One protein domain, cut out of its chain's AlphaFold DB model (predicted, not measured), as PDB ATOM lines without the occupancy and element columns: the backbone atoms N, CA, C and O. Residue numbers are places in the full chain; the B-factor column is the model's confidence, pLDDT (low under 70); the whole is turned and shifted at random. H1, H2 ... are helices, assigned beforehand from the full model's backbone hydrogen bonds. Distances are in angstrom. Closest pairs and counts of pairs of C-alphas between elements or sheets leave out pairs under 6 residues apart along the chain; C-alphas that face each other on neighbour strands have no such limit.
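AT A GLANCE: This is residues 95 to 150 of the 403 residues of the protein "Cu2_monoox_C domain-containing protein" of Candidatus Thermofonsia Clade 2 bacterium (UniProt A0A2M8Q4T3). Four short helices form two pairs, H1 with H4 towards one end of the long axis and H2 with H3 towards the other, and two tight links join the pairs. Within each pair the helices are set steeply or nearly at right angles, not side by side. The printed part has 56 residues, with four named helices in the order H1, H2, H3, H4 and no named strand; its class is all helix. It is compact, with a radius of gyration of the C-alphas of 10.8 A, and only just elongated, spanning 30 by 20 by 19 A.

HOW THE PARTS SIT: H1, residues 95 to 103, touches H4, residues 141 to 147, opposite ways at a steep tilt of 64 degrees; their closest C-alphas, those of Ala 100 and Asp 147, are 5.4 A apart. H2, residues 108 to 117, is close to H1 but not clearly touching, about perpendicular at 81 degrees, and the closest C-alphas, those of Asn 98 and Ile 108, are 6.1 A apart. H3, residues 127 to 136, touches H2 about perpendicular at 89 degrees, closest at the C-alphas of Ile 111 and Leu 134, 6.9 A. H3 and H4 only just touch, and only at the corner, with 3 pairs of C-alphas within 8 A; the closest are those of Asp 135 and Leu 141, 6.7 A. H1 and H3 are apart, as are H2 and H4. In H1, H2, H3 and H4 every O i to N i+4 pair is within hydrogen-bond range.

IN THESE COORDINATES: H1 begins at C-alpha 95 (222.212, 169.644, 244.178) and is 12.8 A long from first to last C-alpha. H2 measures 14.4 A, and H3 14.2 A. H4, 9.7 A, ends at C-alpha 147 (219.065, 158.844, 241.549).

THE WHOLE: The C-alphas farthest apart, those of Glu 119 and Gly 149, are 31.1 A apart. The printed part has no cut and no long link. Its mean pLDDT is 87.2, and no printed residue is under 70.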
ATOM      1  N   THR A  95     220.971 170.395 243.940       86.38
ATOM      2  CA  THR A  95     222.212 169.644 244.178       86.38
ATOM      3  C   THR A  95     222.036 168.183 243.788       86.38
ATOM      4  O   THR A  95     222.886 167.628 243.088       86.38
ATOM      5  N   ALA A  96     220.921 167.574 244.201       85.44
ATOM      6  CA  ALA A  96     220.579 166.199 243.848       85.44
ATOM      7  C   ALA A  96     220.361 166.055 242.336       85.44
ATOM      8  O   ALA A  96     220.930 165.153 241.726       85.44
ATOM      9  N   LEU A  97     219.639 166.998 241.719       86.81
ATOM     10  CA  LEU A  97     219.428 167.042 240.272       86.81
ATOM     11  C   LEU A  97     220.758 167.114 239.507       86.81
ATOM     12  O   LEU A  97     220.989 166.317 238.602       86.81
ATOM     13  N   ASN A  98     221.666 168.022 239.884       88.81
ATOM     14  CA  ASN A  98     222.956 168.147 239.198       88.81
ATOM     15  C   ASN A  98     223.831 166.893 239.361       88.81
ATOM     16  O   ASN A  98     224.531 166.497 238.430       88.81
ATOM     17  N   ALA A  99     223.796 166.260 240.536       91.00
ATOM     18  CA  ALA A  99     224.517 165.015 240.778       91.00
ATOM     19  C   ALA A  99     223.951 163.849 239.949       91.00
ATOM     20  O   ALA A  99     224.729 163.079 239.386       91.00
ATOM     21  N   ALA A 100     222.623 163.734 239.853       91.38
ATOM     22  CA  ALA A 100     221.941 162.703 239.075       91.38
ATOM     23  C   ALA A 100     222.196 162.865 237.565       91.38
ATOM     24  O   ALA A 100     222.644 161.922 236.918       91.38
ATOM     25  N   LEU A 101     222.055 164.083 237.027       92.56
ATOM     26  CA  LEU A 101     222.412 164.398 235.634       92.56
ATOM     27  C   LEU A 101     223.873 164.047 235.327       92.56
ATOM     28  O   LEU A 101     224.171 163.450 234.292       92.56
ATOM     29  N   GLY A 102     224.783 164.354 236.258       93.88
ATOM     30  CA  GLY A 102     226.207 164.068 236.112       93.88
ATOM     31  C   GLY A 102     226.525 162.581 235.940       93.88
ATOM     32  O   GLY A 102     227.458 162.246 235.210       93.88
ATOM     33  N   LYS A 103     225.740 161.679 236.545       94.56
ATOM     34  CA  LYS A 103     225.893 160.223 236.354       94.56
ATOM     35  C   LYS A 103     225.565 159.785 234.928       94.56
ATOM     36  O   LYS A 103     226.138 158.809 234.455       94.56
ATOM     37  N   GLN A 104     224.691 160.522 234.249       96.12
ATOM     38  CA  GLN A 104     224.306 160.288 232.859       96.12
ATOM     39  C   GLN A 104     225.126 161.128 231.864       96.12
ATOM     40  O   GLN A 104     224.882 161.083 230.663       96.12
ATOM     41  N   GLY A 105     226.129 161.875 232.339       94.75
ATOM     42  CA  GLY A 105     227.004 162.686 231.490       94.75
ATOM     43  C   GLY A 105     226.450 164.064 231.122       94.75
ATOM     44  O   GLY A 105     227.033 164.720 230.262       94.75
ATOM     45  N   PHE A 106     225.387 164.520 231.787       95.38
ATOM     46  CA  PHE A 106     224.771 165.834 231.578       95.38
ATOM     47  C   PHE A 106     225.032 166.782 232.752       95.38
ATOM     48  O   PHE A 106     225.359 166.367 233.864       95.38
ATOM     49  N   GLN A 107     224.878 168.078 232.515       92.31
ATOM     50  CA  GLN A 107     224.934 169.152 233.505       92.31
ATOM     51  C   GLN A 107     223.703 170.054 233.364       92.31
ATOM     52  O   GLN A 107     223.106 170.156 232.294       92.31
ATOM     53  N   ILE A 108     223.358 170.804 234.418       89.44
ATOM     54  CA  ILE A 108     222.259 171.789 234.348       89.44
ATOM     55  C   ILE A 108     222.477 172.807 233.209       89.44
ATOM     56  O   ILE A 108     221.518 173.235 232.568       89.44
ATOM     57  N   SER A 109     223.729 173.172 232.905       90.94
ATOM     58  CA  SER A 109     224.056 174.069 231.786       90.94
ATOM     59  C   SER A 109     223.649 173.521 230.418       90.94
ATOM     60  O   SER A 109     223.382 174.309 229.510       90.94
ATOM     61  N   ASP A 110     223.584 172.200 230.267       93.00
ATOM     62  CA  ASP A 110     223.189 171.561 229.013       93.00
ATOM     63  C   ASP A 110     221.682 171.725 228.793       93.00
ATOM     64  O   ASP A 110     221.261 172.079 227.695       93.00
ATOM     65  N   ILE A 111     220.886 171.616 229.866       89.75
ATOM     66  CA  ILE A 111     219.440 171.892 229.845       89.75
ATOM     67  C   ILE A 111     219.187 173.348 229.453       89.75
ATOM     68  O   ILE A 111     218.386 173.630 228.568       89.75
ATOM     69  N   LEU A 112     219.900 174.289 230.083       90.44
ATOM     70  CA  LEU A 112     219.764 175.715 229.768       90.44
ATOM     71  C   LEU A 112     220.117 176.002 228.303       90.44
ATOM     72  O   LEU A 112     219.433 176.785 227.646       90.44
ATOM     73  N   SER A 113     221.152 175.339 227.782       92.44
ATOM     74  CA  SER A 113     221.552 175.454 226.378       92.44
ATOM     75  C   SER A 113     220.487 174.884 225.435       92.44
ATOM     76  O   SER A 113     220.203 175.492 224.404       92.44
ATOM     77  N   ALA A 114     219.863 173.758 225.795       92.31
ATOM     78  CA  ALA A 114     218.787 173.142 225.022       92.31
ATOM     79  C   ALA A 114     217.513 174.005 225.005       92.31
ATOM     80  O   ALA A 114     216.947 174.243 223.937       92.31
ATOM     81  N   LEU A 115     217.107 174.557 226.155       91.31
ATOM     82  CA  LEU A 115     215.985 175.501 226.246       91.31
ATOM     83  C   LEU A 115     216.238 176.753 225.397       91.31
ATOM     84  O   LEU A 115     215.365 177.182 224.643       91.31
ATOM     85  N   GLN A 116     217.456 177.301 225.458       91.50
ATOM     86  CA  GLN A 116     217.839 178.456 224.650       91.50
ATOM     87  C   GLN A 116     217.813 178.144 223.147       91.50
ATOM     88  O   GLN A 116     217.357 178.976 222.365       91.50
ATOM     89  N   ALA A 117     218.270 176.959 222.733       91.44
ATOM     90  CA  ALA A 117     218.223 176.526 221.336       91.44
ATOM     91  C   ALA A 117     216.785 176.374 220.805       91.44
ATOM     92  O   ALA A 117     216.557 176.549 219.609       91.44
ATOM     93  N   LYS A 118     215.822 176.099 221.694       89.56
ATOM     94  CA  LYS A 118     214.378 176.056 221.410       89.56
ATOM     95  C   LYS A 118     213.689 177.423 221.511       89.56
ATOM     96  O   LYS A 118     212.472 177.490 221.382       89.56
ATOM     97  N   GLU A 119     214.441 178.494 221.771       92.94
ATOM     98  CA  GLU A 119     213.913 179.845 222.019       92.94
ATOM     99  C   GLU A 119     212.908 179.907 223.189       92.94
ATOM    100  O   GLU A 119     212.069 180.806 223.249       92.94
ATOM    101  N   ILE A 120     213.003 178.975 224.145       87.31
ATOM    102  CA  ILE A 120     212.146 178.936 225.334       87.31
ATOM    103  C   ILE A 120     212.794 179.785 226.440       87.31
ATOM    104  O   ILE A 120     213.893 179.455 226.899       87.31
ATOM    105  N   PRO A 121     212.140 180.862 226.912       87.38
ATOM    106  CA  PRO A 121     212.639 181.639 228.042       87.38
ATOM    107  C   PRO A 121     212.647 180.808 229.332       87.38
ATOM    108  O   PRO A 121     211.721 180.037 229.582       87.38
ATOM    109  N   ILE A 122     213.657 180.988 230.187       81.00
ATOM    110  CA  ILE A 122     213.810 180.211 231.435       81.00
ATOM    111  C   ILE A 122     212.596 180.402 232.355       81.00
ATOM    112  O   ILE A 122     212.140 179.459 232.989       81.00
ATOM    113  N   GLU A 123     212.035 181.607 232.399       83.25
ATOM    114  CA  GLU A 123     210.834 181.935 233.168       83.25
ATOM    115  C   GLU A 123     209.562 181.227 232.676       83.25
ATOM    116  O   GLU A 123     208.597 181.119 233.430       83.25
ATOM    117  N   ALA A 124     209.557 180.743 231.432       80.38
ATOM    118  CA  ALA A 124     208.466 179.966 230.854       80.38
ATOM    119  C   ALA A 124     208.697 178.449 230.968       80.38
ATOM    120  O   ALA A 124     207.772 177.676 230.721       80.38
ATOM    121  N   ALA A 125     209.904 178.011 231.350       79.62
ATOM    122  CA  ALA A 125     210.258 176.603 231.492       79.62
ATOM    123  C   ALA A 125     209.624 176.009 232.760       79.62
ATOM    124  O   ALA A 125     210.205 176.004 233.847       79.62
ATOM    125  N   ASN A 126     208.397 175.513 232.616       79.88
ATOM    126  CA  ASN A 126     207.733 174.719 233.642       79.88
ATOM    127  C   ASN A 126     208.295 173.281 233.689       79.88
ATOM    128  O   ASN A 126     209.121 172.887 232.864       79.88
ATOM    129  N   MET A 127     207.843 172.485 234.662       75.75
ATOM    130  CA  MET A 127     208.351 171.124 234.866       75.75
ATOM    131  C   MET A 127     208.149 170.222 233.638       75.75
ATOM    132  O   MET A 127     209.063 169.489 233.280       75.75
ATOM    133  N   THR A 128     207.001 170.317 232.957       75.44
ATOM    134  CA  THR A 128     206.718 169.554 231.730       75.44
ATOM    135  C   THR A 128     207.744 169.852 230.642       75.44
ATOM    136  O   THR A 128     208.341 168.931 230.096       75.44
ATOM    137  N   ILE A 129     208.016 171.134 230.383       81.38
ATOM    138  CA  ILE A 129     208.997 171.561 229.377       81.38
ATOM    139  C   ILE A 129     210.404 171.074 229.740       81.38
ATOM    140  O   ILE A 129     211.151 170.633 228.866       81.38
ATOM    141  N   ILE A 130     210.781 171.148 231.021       83.62
ATOM    142  CA  ILE A 130     212.090 170.677 231.491       83.62
ATOM    143  C   ILE A 130     212.218 169.166 231.280       83.62
ATOM    144  O   ILE A 130     213.231 168.719 230.750       83.62
ATOM    145  N   ILE A 131     211.195 168.395 231.650       82.75
ATOM    146  CA  ILE A 131     211.198 166.937 231.506       82.75
ATOM    147  C   ILE A 131     211.247 166.527 230.029       82.75
ATOM    148  O   ILE A 131     212.078 165.702 229.670       82.75
ATOM    149  N   GLN A 132     210.453 167.163 229.165       81.94
ATOM    150  CA  GLN A 132     210.510 166.949 227.712       81.94
ATOM    151  C   GLN A 132     211.890 167.264 227.138       81.94
ATOM    152  O   GLN A 132     212.424 166.521 226.324       81.94
ATOM    153  N   THR A 133     212.501 168.363 227.584       87.19
ATOM    154  CA  THR A 133     213.843 168.743 227.130       87.19
ATOM    155  C   THR A 133     214.884 167.705 227.551       87.19
ATOM    156  O   THR A 133     215.762 167.373 226.763       87.19
ATOM    157  N   LEU A 134     214.789 167.181 228.776       89.25
ATOM    158  CA  LEU A 134     215.662 166.114 229.270       89.25
ATOM    159  C   LEU A 134     215.488 164.816 228.470       89.25
ATOM    160  O   LEU A 134     216.486 164.213 228.080       89.25
ATOM    161  N   ASP A 135     214.247 164.429 228.184       87.00
ATOM    162  CA  ASP A 135     213.927 163.252 227.372       87.00
ATOM    163  C   ASP A 135     214.519 163.355 225.959       87.00
ATOM    164  O   ASP A 135     215.261 162.482 225.514       87.00
ATOM    165  N   GLU A 136     214.324 164.494 225.287       88.94
ATOM    166  CA  GLU A 136     214.905 164.757 223.963       88.94
ATOM    167  C   GLU A 136     216.440 164.786 223.963       88.94
ATOM    168  O   GLU A 136     217.080 164.476 222.953       88.94
ATOM    169  N   MET A 137     217.053 165.167 225.087       91.88
ATOM    170  CA  MET A 137     218.502 165.090 225.279       91.88
ATOM    171  C   MET A 137     218.995 163.642 225.446       91.88
ATOM    172  O   MET A 137     220.205 163.418 225.424       91.88
ATOM    173  N   GLY A 138     218.090 162.667 225.579       88.94
ATOM    174  CA  GLY A 138     218.393 161.257 225.809       88.94
ATOM    175  C   GLY A 138     218.700 160.937 227.271       88.94
ATOM    176  O   GLY A 138     219.414 159.970 227.541       88.94
ATOM    177  N   VAL A 139     218.226 161.764 228.208       89.38
ATOM    178  CA  VAL A 139     218.326 161.484 229.644       89.38
ATOM    179  C   VAL A 139     217.312 160.404 229.998       89.38
ATOM    180  O   VAL A 139     216.120 160.566 229.758       89.38
ATOM    181  N   ASP A 140     217.768 159.328 230.633       86.38
ATOM    182  CA  ASP A 140     216.886 158.330 231.231       86.38
ATOM    183  C   ASP A 140     216.199 158.963 232.449       86.38
ATOM    184  O   ASP A 140     216.797 159.107 233.522       86.38
ATOM    185  N   LEU A 141     214.953 159.401 232.257       82.81
ATOM    186  CA  LEU A 141     214.165 160.091 233.274       82.81
ATOM    187  C   LEU A 141     213.877 159.201 234.485       82.81
ATOM    188  O   LEU A 141     213.949 159.677 235.620       82.81
ATOM    189  N   ASN A 142     213.616 157.910 234.269       77.25
ATOM    190  CA  ASN A 142     213.360 156.963 235.351       77.25
ATOM    191  C   ASN A 142     214.599 156.832 236.240       77.25
ATOM    192  O   ASN A 142     214.509 156.964 237.464       77.25
ATOM    193  N   GLN A 143     215.774 156.661 235.630       82.69
ATOM    194  CA  GLN A 143     217.035 156.587 236.360       82.69
ATOM    195  C   GLN A 143     217.419 157.933 236.995       82.69
ATOM    196  O   GLN A 143     217.964 157.950 238.101       82.69
ATOM    197  N   LEU A 144     217.111 159.061 236.342       86.88
ATOM    198  CA  LEU A 144     217.345 160.407 236.870       86.88
ATOM    199  C   LEU A 144     216.574 160.627 238.175       86.88
ATOM    200  O   LEU A 144     217.166 161.009 239.186       86.88
ATOM    201  N   PHE A 145     215.265 160.375 238.161       83.38
ATOM    202  CA  PHE A 145     214.429 160.537 239.344       83.38
ATOM    203  C   PHE A 145     214.805 159.525 240.430       83.38
ATOM    204  O   PHE A 145     214.951 159.921 241.588       83.38
ATOM    205  N   ALA A 146     215.097 158.270 240.069       82.44
ATOM    206  CA  ALA A 146     215.578 157.267 241.017       82.44
ATOM    207  C   ALA A 146     216.878 157.703 241.721       82.44
ATOM    208  O   ALA A 146     217.002 157.569 242.939       82.44
ATOM    209  N   ASP A 147     217.825 158.295 240.988       87.31
ATOM    210  CA  ASP A 147     219.065 158.844 241.549       87.31
ATOM    211  C   ASP A 147     218.837 160.049 242.474       87.31
ATOM    212  O   ASP A 147     219.663 160.313 243.354       87.31
ATOM    213  N   MET A 148     217.722 160.756 242.296       84.31
ATOM    214  CA  MET A 148     217.249 161.817 243.188       84.31
ATOM    215  C   MET A 148     216.412 161.284 244.362       84.31
ATOM    216  O   MET A 148     216.003 162.067 245.219       84.31
ATOM    217  N   GLY A 149     216.161 159.971 244.427       82.56
ATOM    218  CA  GLY A 149     215.294 159.346 245.427       82.56
ATOM    219  C   GLY A 149     213.804 159.613 245.201       82.56
ATOM    220  O   GLY A 149     213.025 159.551 246.148       82.56
ATOM    221  N   ILE A 150     213.417 159.943 243.968       78.81
ATOM    222  CA  ILE A 150     212.042 160.213 243.550       78.81
ATOM    223  C   ILE A 150     211.577 159.047 242.682       78.81
ATOM    224  O   ILE A 150     212.178 158.749 241.656       78.81
TER     225      ILE A 150